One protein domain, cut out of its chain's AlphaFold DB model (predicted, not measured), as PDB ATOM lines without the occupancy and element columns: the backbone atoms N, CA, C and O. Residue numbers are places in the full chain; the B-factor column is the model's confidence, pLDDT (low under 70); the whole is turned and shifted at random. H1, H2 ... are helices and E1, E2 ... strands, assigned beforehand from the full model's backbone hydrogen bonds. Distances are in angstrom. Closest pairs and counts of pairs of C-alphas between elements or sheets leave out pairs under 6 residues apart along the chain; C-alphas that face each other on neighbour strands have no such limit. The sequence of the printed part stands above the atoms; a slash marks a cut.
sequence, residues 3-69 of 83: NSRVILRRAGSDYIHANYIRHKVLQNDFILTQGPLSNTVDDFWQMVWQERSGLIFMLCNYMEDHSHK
ATOM      1  N   ASN A   3     -53.836 -23.582 -37.283       93.38
ATOM      2  CA  ASN A   3     -52.599 -24.251 -37.709       93.38
ATOM      3  C   ASN A   3     -51.420 -23.302 -37.976       93.38
ATOM      4  O   ASN A   3     -50.282 -23.759 -38.039       93.38
ATOM      5  N   SER A   4     -51.672 -22.007 -38.178       96.12
ATOM      6  CA  SER A   4     -50.619 -21.000 -38.331       96.12
ATOM      7  C   SER A   4     -50.524 -20.054 -37.139       96.12
ATOM      8  O   SER A   4     -49.747 -19.106 -37.206       96.12
ATOM      9  N   ARG A   5     -51.296 -20.270 -36.066       97.44
ATOM     10  CA  ARG A   5     -51.274 -19.415 -34.878       97.44
ATOM     11  C   ARG A   5     -49.905 -19.486 -34.204       97.44
ATOM     12  O   ARG A   5     -49.303 -20.554 -34.095       97.44
ATOM     13  N   VAL A   6     -49.427 -18.346 -33.719       98.00
ATOM     14  CA  VAL A   6     -48.254 -18.304 -32.848       98.00
ATOM     15  C   VAL A   6     -48.652 -18.774 -31.446       98.00
ATOM     16  O   VAL A   6     -49.661 -18.341 -30.889       98.00
ATOM     17  N   ILE A   7     -47.861 -19.683 -30.882       97.81
ATOM     18  CA  ILE A   7     -48.073 -20.253 -29.548       97.81
ATOM     19  C   ILE A   7     -47.016 -19.666 -28.612       97.81
ATOM     20  O   ILE A   7     -45.819 -19.807 -28.877       97.81
ATOM     21  N   LEU A   8     -47.443 -19.009 -27.532       98.25
ATOM     22  CA  LEU A   8     -46.526 -18.474 -26.522       98.25
ATOM     23  C   LEU A   8     -45.969 -19.607 -25.647       98.25
ATOM     24  O   LEU A   8     -46.717 -20.415 -25.101       98.25
ATOM     25  N   ARG A   9     -44.646 -19.652 -25.481       97.19
ATOM     26  CA  ARG A   9     -43.920 -20.686 -24.725       97.19
ATOM     27  C   ARG A   9     -43.646 -20.205 -23.298       97.19
ATOM     28  O   ARG A   9     -42.528 -19.814 -22.972       97.19
ATOM     29  N   ARG A  10     -44.677 -20.223 -22.451       92.38
ATOM     30  CA  ARG A  10     -44.609 -19.832 -21.030       92.38
ATOM     31  C   ARG A  10     -45.614 -20.616 -20.183       92.38
ATOM     32  O   ARG A  10     -46.465 -21.317 -20.721       92.38
ATOM     33  N   ALA A  11     -45.532 -20.476 -18.861       89.25
ATOM     34  CA  ALA A  11     -46.590 -20.945 -17.970       89.25
ATOM     35  C   ALA A  11     -47.837 -20.049 -18.102       89.25
ATOM     36  O   ALA A  11     -47.714 -18.826 -18.172       89.25
ATOM     37  N   GLY A  12     -49.029 -20.651 -18.114       91.69
ATOM     38  CA  GLY A  12     -50.302 -19.940 -18.267       91.69
ATOM     39  C   GLY A  12     -50.886 -20.056 -19.676       91.69
ATOM     40  O   GLY A  12     -50.767 -21.100 -20.312       91.69
ATOM     41  N   SER A  13     -51.555 -18.997 -20.137       94.06
ATOM     42  CA  SER A  13     -52.170 -18.960 -21.469       94.06
ATOM     43  C   SER A  13     -51.110 -18.912 -22.574       94.06
ATOM     44  O   SER A  13     -50.174 -18.103 -22.521       94.06
ATOM     45  N   ASP A  14     -51.304 -19.751 -23.592       96.81
ATOM     46  CA  ASP A  14     -50.476 -19.851 -24.797       96.81
ATOM     47  C   ASP A  14     -51.002 -18.982 -25.957       96.81
ATOM     48  O   ASP A  14     -50.421 -18.972 -27.050       96.81
ATOM     49  N   TYR A  15     -52.137 -18.307 -25.747       97.12
ATOM     50  CA  TYR A  15     -52.856 -17.588 -26.786       97.12
ATOM     51  C   TYR A  15     -52.284 -16.191 -27.017       97.12
ATOM     52  O   TYR A  15     -52.112 -15.407 -26.089       97.12
ATOM     53  N   ILE A  16     -52.088 -15.868 -28.292       98.19
ATOM     54  CA  ILE A  16     -51.922 -14.514 -28.809       98.19
ATOM     55  C   ILE A  16     -52.594 -14.456 -30.182       98.19
ATOM     56  O   ILE A  16     -52.561 -15.431 -30.941       98.19
ATOM     57  N   HIS A  17     -53.206 -13.322 -30.521       98.00
ATOM     58  CA  HIS A  17     -53.812 -13.116 -31.835       98.00
ATOM     59  C   HIS A  17     -52.732 -12.778 -32.876       98.00
ATOM     60  O   HIS A  17     -52.595 -11.643 -33.344       98.00
ATOM     61  N   ALA A  18     -51.939 -13.781 -33.236       98.31
ATOM     62  CA  ALA A  18     -50.871 -13.680 -34.217       98.31
ATOM     63  C   ALA A  18     -50.764 -14.960 -35.046       98.31
ATOM     64  O   ALA A  18     -50.981 -16.063 -34.536       98.31
ATOM     65  N   ASN A  19     -50.373 -14.822 -36.311       98.31
ATOM     66  CA  ASN A  19     -50.210 -15.940 -37.230       98.31
ATOM     67  C   ASN A  19     -48.908 -15.827 -38.028       98.31
ATOM     68  O   ASN A  19     -48.548 -14.750 -38.505       98.31
ATOM     69  N   TYR A  20     -48.247 -16.965 -38.237       97.75
ATOM     70  CA  TYR A  20     -47.157 -17.091 -39.198       97.75
ATOM     71  C   TYR A  20     -47.694 -16.968 -40.621       97.75
ATOM     72  O   TYR A  20     -48.596 -17.709 -41.027       97.75
ATOM     73  N   ILE A  21     -47.085 -16.082 -41.400       96.31
ATOM     74  CA  ILE A  21     -47.294 -15.949 -42.834       96.31
ATOM     75  C   ILE A  21     -46.037 -16.445 -43.533       96.31
ATOM     76  O   ILE A  21     -45.012 -15.764 -43.580       96.31
ATOM     77  N   ARG A  22     -46.140 -17.656 -44.075       94.06
ATOM     78  CA  ARG A  22     -45.092 -18.300 -44.864       94.06
ATOM     79  C   ARG A  22     -45.639 -18.588 -46.245       94.06
ATOM     80  O   ARG A  22     -46.703 -19.195 -46.377       94.06
ATOM     81  N   HIS A  23     -44.925 -18.174 -47.280       91.62
ATOM     82  CA  HIS A  23     -45.295 -18.514 -48.644       91.62
ATOM     83  C   HIS A  23     -44.057 -18.573 -49.529       91.62
ATOM     84  O   HIS A  23     -43.163 -17.748 -49.406       91.62
ATOM     85  N   LYS A  24     -44.052 -19.504 -50.486       90.00
ATOM     86  CA  LYS A  24     -42.919 -19.776 -51.389       90.00
ATOM     87  C   LYS A  24     -42.419 -18.577 -52.209       90.00
ATOM     88  O   LYS A  24     -41.338 -18.647 -52.773       90.00
ATOM     89  N   VAL A  25     -43.230 -17.526 -52.341       93.12
ATOM     90  CA  VAL A  25     -42.881 -16.308 -53.101       93.12
ATOM     91  C   VAL A  25     -42.367 -15.178 -52.215       93.12
ATOM     92  O   VAL A  25     -41.873 -14.181 -52.731       93.12
ATOM     93  N   LEU A  26     -42.527 -15.299 -50.896       88.06
ATOM     94  CA  LEU A  26     -42.020 -14.312 -49.959       88.06
ATOM     95  C   LEU A  26     -40.537 -14.583 -49.742       88.06
ATOM     96  O   LEU A  26     -40.126 -15.725 -49.561       88.06
ATOM     97  N   GLN A  27     -39.739 -13.520 -49.764       90.88
ATOM     98  CA  GLN A  27     -38.313 -13.621 -49.455       90.88
ATOM     99  C   GLN A  27     -38.079 -13.867 -47.959       90.88
ATOM    100  O   GLN A  27     -37.090 -14.491 -47.593       90.88
ATOM    101  N   ASN A  28     -39.011 -13.405 -47.120       90.62
ATOM    102  CA  ASN A  28     -38.961 -13.520 -45.670       90.62
ATOM    103  C   ASN A  28     -40.265 -14.126 -45.141       90.62
ATOM    104  O   ASN A  28     -41.339 -13.892 -45.700       90.62
ATOM    105  N   ASP A  29     -40.166 -14.845 -44.028       94.25
ATOM    106  CA  ASP A  29     -41.322 -15.207 -43.217       94.25
ATOM    107  C   ASP A  29     -41.760 -13.997 -42.383       94.25
ATOM    108  O   ASP A  29     -40.927 -13.249 -41.866       94.25
ATOM    109  N   PHE A  30     -43.070 -13.826 -42.223       97.12
ATOM    110  CA  PHE A  30     -43.637 -12.757 -41.405       97.12
ATOM    111  C   PHE A  30     -44.518 -13.328 -40.302       97.12
ATOM    112  O   PHE A  30     -45.069 -14.425 -40.417       97.12
ATOM    113  N   ILE A  31     -44.707 -12.541 -39.251       98.31
ATOM    114  CA  ILE A  31     -45.789 -12.729 -38.293       98.31
ATOM    115  C   ILE A  31     -46.712 -11.530 -38.446       98.31
ATOM    116  O   ILE A  31     -46.273 -10.389 -38.314       98.31
ATOM    117  N   LEU A  32     -47.983 -11.790 -38.739       97.94
ATOM    118  CA  LEU A  32     -49.019 -10.763 -38.689       97.94
ATOM    119  C   LEU A  32     -49.784 -10.913 -37.382       97.94
ATOM    120  O   LEU A  32     -50.188 -12.015 -37.008       97.94
ATOM    121  N   THR A  33     -49.977  -9.801 -36.688       98.38
ATOM    122  CA  THR A  33     -50.680  -9.742 -35.408       98.38
ATOM    123  C   THR A  33     -51.509  -8.469 -35.331       98.38
ATOM    124  O   THR A  33     -51.270  -7.519 -36.080       98.38
ATOM    125  N   GLN A  34     -52.507  -8.460 -34.454       97.88
ATOM    126  CA  GLN A  34     -53.208  -7.227 -34.118       97.88
ATOM    127  C   GLN A  34     -52.270  -6.223 -33.432       97.88
ATOM    128  O   GLN A  34     -51.259  -6.606 -32.841       97.88
ATOM    129  N   GLY A  35     -52.656  -4.945 -33.425       97.44
ATOM    130  CA  GLY A  35     -52.080  -3.993 -32.476       97.44
ATOM    131  C   GLY A  35     -52.244  -4.522 -31.041       97.44
ATOM    132  O   GLY A  35     -53.350  -4.969 -30.697       97.44
ATOM    133  N   PRO A  36     -51.182  -4.528 -30.212       98.00
ATOM    134  CA  PRO A  36     -51.293  -4.940 -28.820       98.00
ATOM    135  C   PRO A  36     -52.406  -4.186 -28.093       98.00
ATOM    136  O   PRO A  36     -52.568  -2.978 -28.264       98.00
ATOM    137  N   LEU A  37     -53.164  -4.898 -27.266       97.50
ATOM    138  CA  LEU A  37     -54.051  -4.295 -26.275       97.50
ATOM    139  C   LEU A  37     -53.248  -3.997 -25.012       97.50
ATOM    140  O   LEU A  37     -52.206  -4.611 -24.783       97.50
ATOM    141  N   SER A  38     -53.759  -3.125 -24.142       96.75
ATOM    142  CA  SER A  38     -53.075  -2.768 -22.890       96.75
ATOM    143  C   SER A  38     -52.729  -3.988 -22.027       96.75
ATOM    144  O   SER A  38     -51.698  -4.000 -21.368       96.75
ATOM    145  N   ASN A  39     -53.557  -5.038 -22.057       97.19
ATOM    146  CA  ASN A  39     -53.348  -6.284 -21.314       97.19
ATOM    147  C   ASN A  39     -52.575  -7.369 -22.090       97.19
ATOM    148  O   ASN A  39     -52.427  -8.472 -21.575       97.19
ATOM    149  N   THR A  40     -52.125  -7.098 -23.319       97.88
ATOM    150  CA  THR A  40     -51.374  -8.053 -24.157       97.88
ATOM    151  C   THR A  40     -50.043  -7.480 -24.654       97.88
ATOM    152  O   THR A  40     -49.442  -8.045 -25.568       97.88
ATOM    153  N   VAL A  41     -49.577  -6.355 -24.099       97.88
ATOM    154  CA  VAL A  41     -48.256  -5.781 -24.420       97.88
ATOM    155  C   VAL A  41     -47.140  -6.763 -24.055       97.88
ATOM    156  O   VAL A  41     -46.257  -7.019 -24.872       97.88
ATOM    157  N   ASP A  42     -47.220  -7.382 -22.877       96.75
ATOM    158  CA  ASP A  42     -46.235  -8.377 -22.435       96.75
ATOM    159  C   ASP A  42     -46.248  -9.620 -23.331       96.75
ATOM    160  O   ASP A  42     -45.200 -10.159 -23.680       96.75
ATOM    161  N   ASP A  43     -47.433 -10.046 -23.763       98.19
ATOM    162  CA  ASP A  43     -47.620 -11.180 -24.673       98.19
ATOM    163  C   ASP A  43     -46.992 -10.901 -26.042       98.19
ATOM    164  O   ASP A  43     -46.317 -11.761 -26.614       98.19
ATOM    165  N   PHE A  44     -47.167  -9.677 -26.549       98.25
ATOM    166  CA  PHE A  44     -46.540  -9.214 -27.781       98.25
ATOM    167  C   PHE A  44     -45.011  -9.226 -27.672       98.25
ATOM    168  O   PHE A  44     -44.342  -9.796 -28.535       98.25
ATOM    169  N   TRP A  45     -44.440  -8.679 -26.596       97.69
ATOM    170  CA  TRP A  45     -42.987  -8.694 -26.400       97.69
ATOM    171  C   TRP A  45     -42.431 -10.097 -26.164       97.69
ATOM    172  O   TRP A  45     -41.364 -10.432 -26.687       97.69
ATOM    173  N   GLN A  46     -43.171 -10.956 -25.461       98.06
ATOM    174  CA  GLN A  46     -42.832 -12.367 -25.304       98.06
ATOM    175  C   GLN A  46     -42.770 -13.076 -26.661       98.06
ATOM    176  O   GLN A  46     -41.840 -13.851 -26.894       98.06
ATOM    177  N   MET A  47     -43.720 -12.808 -27.562       98.44
ATOM    178  CA  MET A  47     -43.703 -13.330 -28.929       98.44
ATOM    179  C   MET A  47     -42.485 -12.823 -29.709       98.44
ATOM    180  O   MET A  47     -41.767 -13.630 -30.297       98.44
ATOM    181  N   VAL A  48     -42.233 -11.511 -29.695       98.25
ATOM    182  CA  VAL A  48     -41.098 -10.887 -30.400       98.25
ATOM    183  C   VAL A  48     -39.773 -11.513 -29.960       98.25
ATOM    184  O   VAL A  48     -38.970 -11.916 -30.805       98.25
ATOM    185  N   TRP A  49     -39.569 -11.653 -28.647       98.00
ATOM    186  CA  TRP A  49     -38.381 -12.284 -28.077       98.00
ATOM    187  C   TRP A  49     -38.268 -13.762 -28.468       98.00
ATOM    188  O   TRP A  49     -37.225 -14.208 -28.948       98.00
ATOM    189  N   GLN A  50     -39.352 -14.524 -28.289       98.31
ATOM    190  CA  GLN A  50     -39.406 -15.957 -28.577       98.31
ATOM    191  C   GLN A  50     -39.076 -16.268 -30.040       98.31
ATOM    192  O   GLN A  50     -38.313 -17.196 -30.317       98.31
ATOM    193  N   GLU A  51     -39.646 -15.499 -30.965       97.81
ATOM    194  CA  GLU A  51     -39.489 -15.690 -32.408       97.81
ATOM    195  C   GLU A  51     -38.269 -14.943 -32.966       97.81
ATOM    196  O   GLU A  51     -38.043 -14.941 -34.175       97.81
ATOM    197  N   ARG A  52     -37.453 -14.330 -32.092       97.50
ATOM    198  CA  ARG A  52     -36.223 -13.598 -32.442       97.50
ATOM    199  C   ARG A  52     -36.455 -12.553 -33.537       97.50
ATOM    200  O   ARG A  52     -35.623 -12.375 -34.428       97.50
ATOM    201  N   SER A  53     -37.601 -11.879 -33.490       96.75
ATOM    202  CA  SER A  53     -37.962 -10.872 -34.487       96.75
ATOM    203  C   SER A  53     -37.115  -9.617 -34.288       96.75
ATOM    204  O   SER A  53     -37.206  -8.955 -33.259       96.75
ATOM    205  N   GLY A  54     -36.274  -9.296 -35.275       95.56
ATOM    206  CA  GLY A  54     -35.373  -8.137 -35.222       95.56
ATOM    207  C   GLY A  54     -35.996  -6.819 -35.692       95.56
ATOM    208  O   GLY A  54     -35.369  -5.774 -35.548       95.56
ATOM    209  N   LEU A  55     -37.198  -6.854 -36.275       96.06
ATOM    210  CA  LEU A  55     -37.867  -5.679 -36.829       96.06
ATOM    211  C   LEU A  55     -39.382  -5.771 -36.635       96.06
ATOM    212  O   LEU A  55     -39.973  -6.833 -36.825       96.06
ATOM    213  N   ILE A  56     -39.998  -4.642 -36.283       97.50
ATOM    214  CA  ILE A  56     -41.444  -4.491 -36.107       97.50
ATOM    215  C   ILE A  56     -41.922  -3.403 -37.070       97.50
ATOM    216  O   ILE A  56     -41.416  -2.284 -37.043       97.50
ATOM    217  N   PHE A  57     -42.909  -3.731 -37.905       97.12
ATOM    218  CA  PHE A  57     -43.596  -2.770 -38.765       97.12
ATOM    219  C   PHE A  57     -44.969  -2.461 -38.173       97.12
ATOM    220  O   PHE A  57     -45.861  -3.307 -38.194       97.12
ATOM    221  N   MET A  58     -45.145  -1.250 -37.651       97.25
ATOM    222  CA  MET A  58     -46.446  -0.762 -37.202       97.25
ATOM    223  C   MET A  58     -47.117   0.004 -38.343       97.25
ATOM    224  O   MET A  58     -46.543   0.953 -38.870       97.25
ATOM    225  N   LEU A  59     -48.310  -0.436 -38.742       96.81
ATOM    226  CA  LEU A  59     -49.040   0.109 -39.897       96.81
ATOM    227  C   LEU A  59     -50.222   1.013 -39.502       96.81
ATOM    228  O   LEU A  59     -50.986   1.422 -40.368       96.81
ATOM    229  N   CYS A  60     -50.380   1.295 -38.209       94.38
ATOM    230  CA  CYS A  60     -51.415   2.164 -37.648       94.38
ATOM    231  C   CYS A  60     -50.805   3.147 -36.640       94.38
ATOM    232  O   CYS A  60     -49.678   2.953 -36.186       94.38
ATOM    233  N   ASN A  61     -51.555   4.178 -36.259       95.00
ATOM    234  CA  ASN A  61     -51.236   4.991 -35.083       95.00
ATOM    235  C   ASN A  61     -51.826   4.356 -33.809       95.00
ATOM    236  O   ASN A  61     -52.713   3.507 -33.874       95.00
ATOM    237  N   TYR A  62     -51.382   4.789 -32.622       95.62
ATOM    238  CA  TYR A  62     -52.016   4.370 -31.356       95.62
ATOM    239  C   TYR A  62     -53.486   4.814 -31.269       95.62
ATOM    240  O   TYR A  62     -54.332   4.099 -30.729       95.62
ATOM    241  N   MET A  63     -53.790   5.977 -31.849       96.25
ATOM    242  CA  MET A  63     -55.113   6.590 -31.919       96.25
ATOM    243  C   MET A  63     -55.429   6.980 -33.364       96.25
ATOM    244  O   MET A  63     -54.634   7.660 -34.010       96.25
ATOM    245  N   GLU A  64     -56.605   6.592 -33.843       95.69
ATOM    246  CA  GLU A  64     -57.135   6.956 -35.161       95.69
ATOM    247  C   GLU A  64     -58.619   7.278 -35.011       95.69
ATOM    248  O   GLU A  64     -59.340   6.536 -34.345       95.69
ATOM    249  N   ASP A  65     -59.077   8.391 -35.585       94.62
ATOM    250  CA  ASP A  65     -60.475   8.838 -35.507       94.62
ATOM    251  C   ASP A  65     -61.050   8.837 -34.078       94.62
ATOM    252  O   ASP A  65     -62.201   8.470 -33.849       94.62
ATOM    253  N   HIS A  66     -60.241   9.266 -33.100       93.75
ATOM    254  CA  HIS A  66     -60.583   9.300 -31.666       93.75
ATOM    255  C   HIS A  66     -60.807   7.915 -31.028       93.75
ATOM    256  O   HIS A  66     -61.373   7.808 -29.941       93.75
ATOM    257  N   SER A  67     -60.349   6.849 -31.686       94.69
ATOM    258  CA  SER A  67     -60.426   5.468 -31.219       94.69
ATOM    259  C   SER A  67     -59.026   4.901 -30.985       94.69
ATOM    260  O   SER A  67     -58.150   5.006 -31.846       94.69
ATOM    261  N   HIS A  68     -58.820   4.256 -29.834       94.69
ATOM    262  CA  HIS A  68     -57.589   3.521 -29.545       94.69
ATOM    263  C   HIS A  68     -57.483   2.285 -30.450       94.69
ATOM    264  O   HIS A  68     -58.342   1.404 -30.407       94.69
ATOM    265  N   LYS A  69     -56.425   2.215 -31.262       96.31
ATOM    266  CA  LYS A  69     -56.150   1.092 -32.178       96.31
ATOM    267  C   LYS A  69     -55.045   0.171 -31.686       96.31
ATOM    268  O   LYS A  69     -55.009  -0.997 -32.061       96.31
TER     269      LYS A  69
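AT A GLANCE: This is residues 3 to 69 of the 83 residues of the protein "Tyrosine-protein phosphatase domain-containing protein" of Gongylonema pulchrum (UniProt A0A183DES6). With little regular structure, a small three-stranded sheet has one helix slantwise over one face and the other face bare; the free loop 23 to 28 sticks out, and residues 51 to 69 make a long tail. The printed part has 67 residues, 24 in named elements, along the chain E1, E2, E3, H1; the class is mixed, the sheet antiparallel in the order E1 E2 E3. It is only just loose, close to compact: radius of gyration of the C-alphas 13.1 A, spans 39 by 34 by 22 A.

IN THESE COORDINATES: E2, residues 15 to 21, spans 17.1 A from (-52.856, -17.588, -26.786). E1 is residues 5 to 7, 6.3 A; E3 is 30 to 33, 9.7 A. H1, residues 41 to 50, spans 14.1 A, ending at (-39.406, -15.957, -28.577).

HOW THE PARTS SIT: E2 and E3 form a hairpin, 145 degrees between directions, with N 21 and O 30 2.8 A apart. E1 and E2 meet only at a point, C-alphas 5 and 19, 4.3 A apart. H1 is on the sheet at a height of 9.5 A, over E2 and, only just, with 3 C-alphas, over E1; its closest C-alphas to E2 are those of Asp 43 and Ile 16, 6.8 A. In H1 every O i to N i+4 pair is within hydrogen-bond range.

THE WHOLE: The C-alphas farthest apart, of Lys 24 and His 66, are 39.3 A apart. The printed part has no cut, no link between named elements is long, and no printed residue is under 70 in pLDDT.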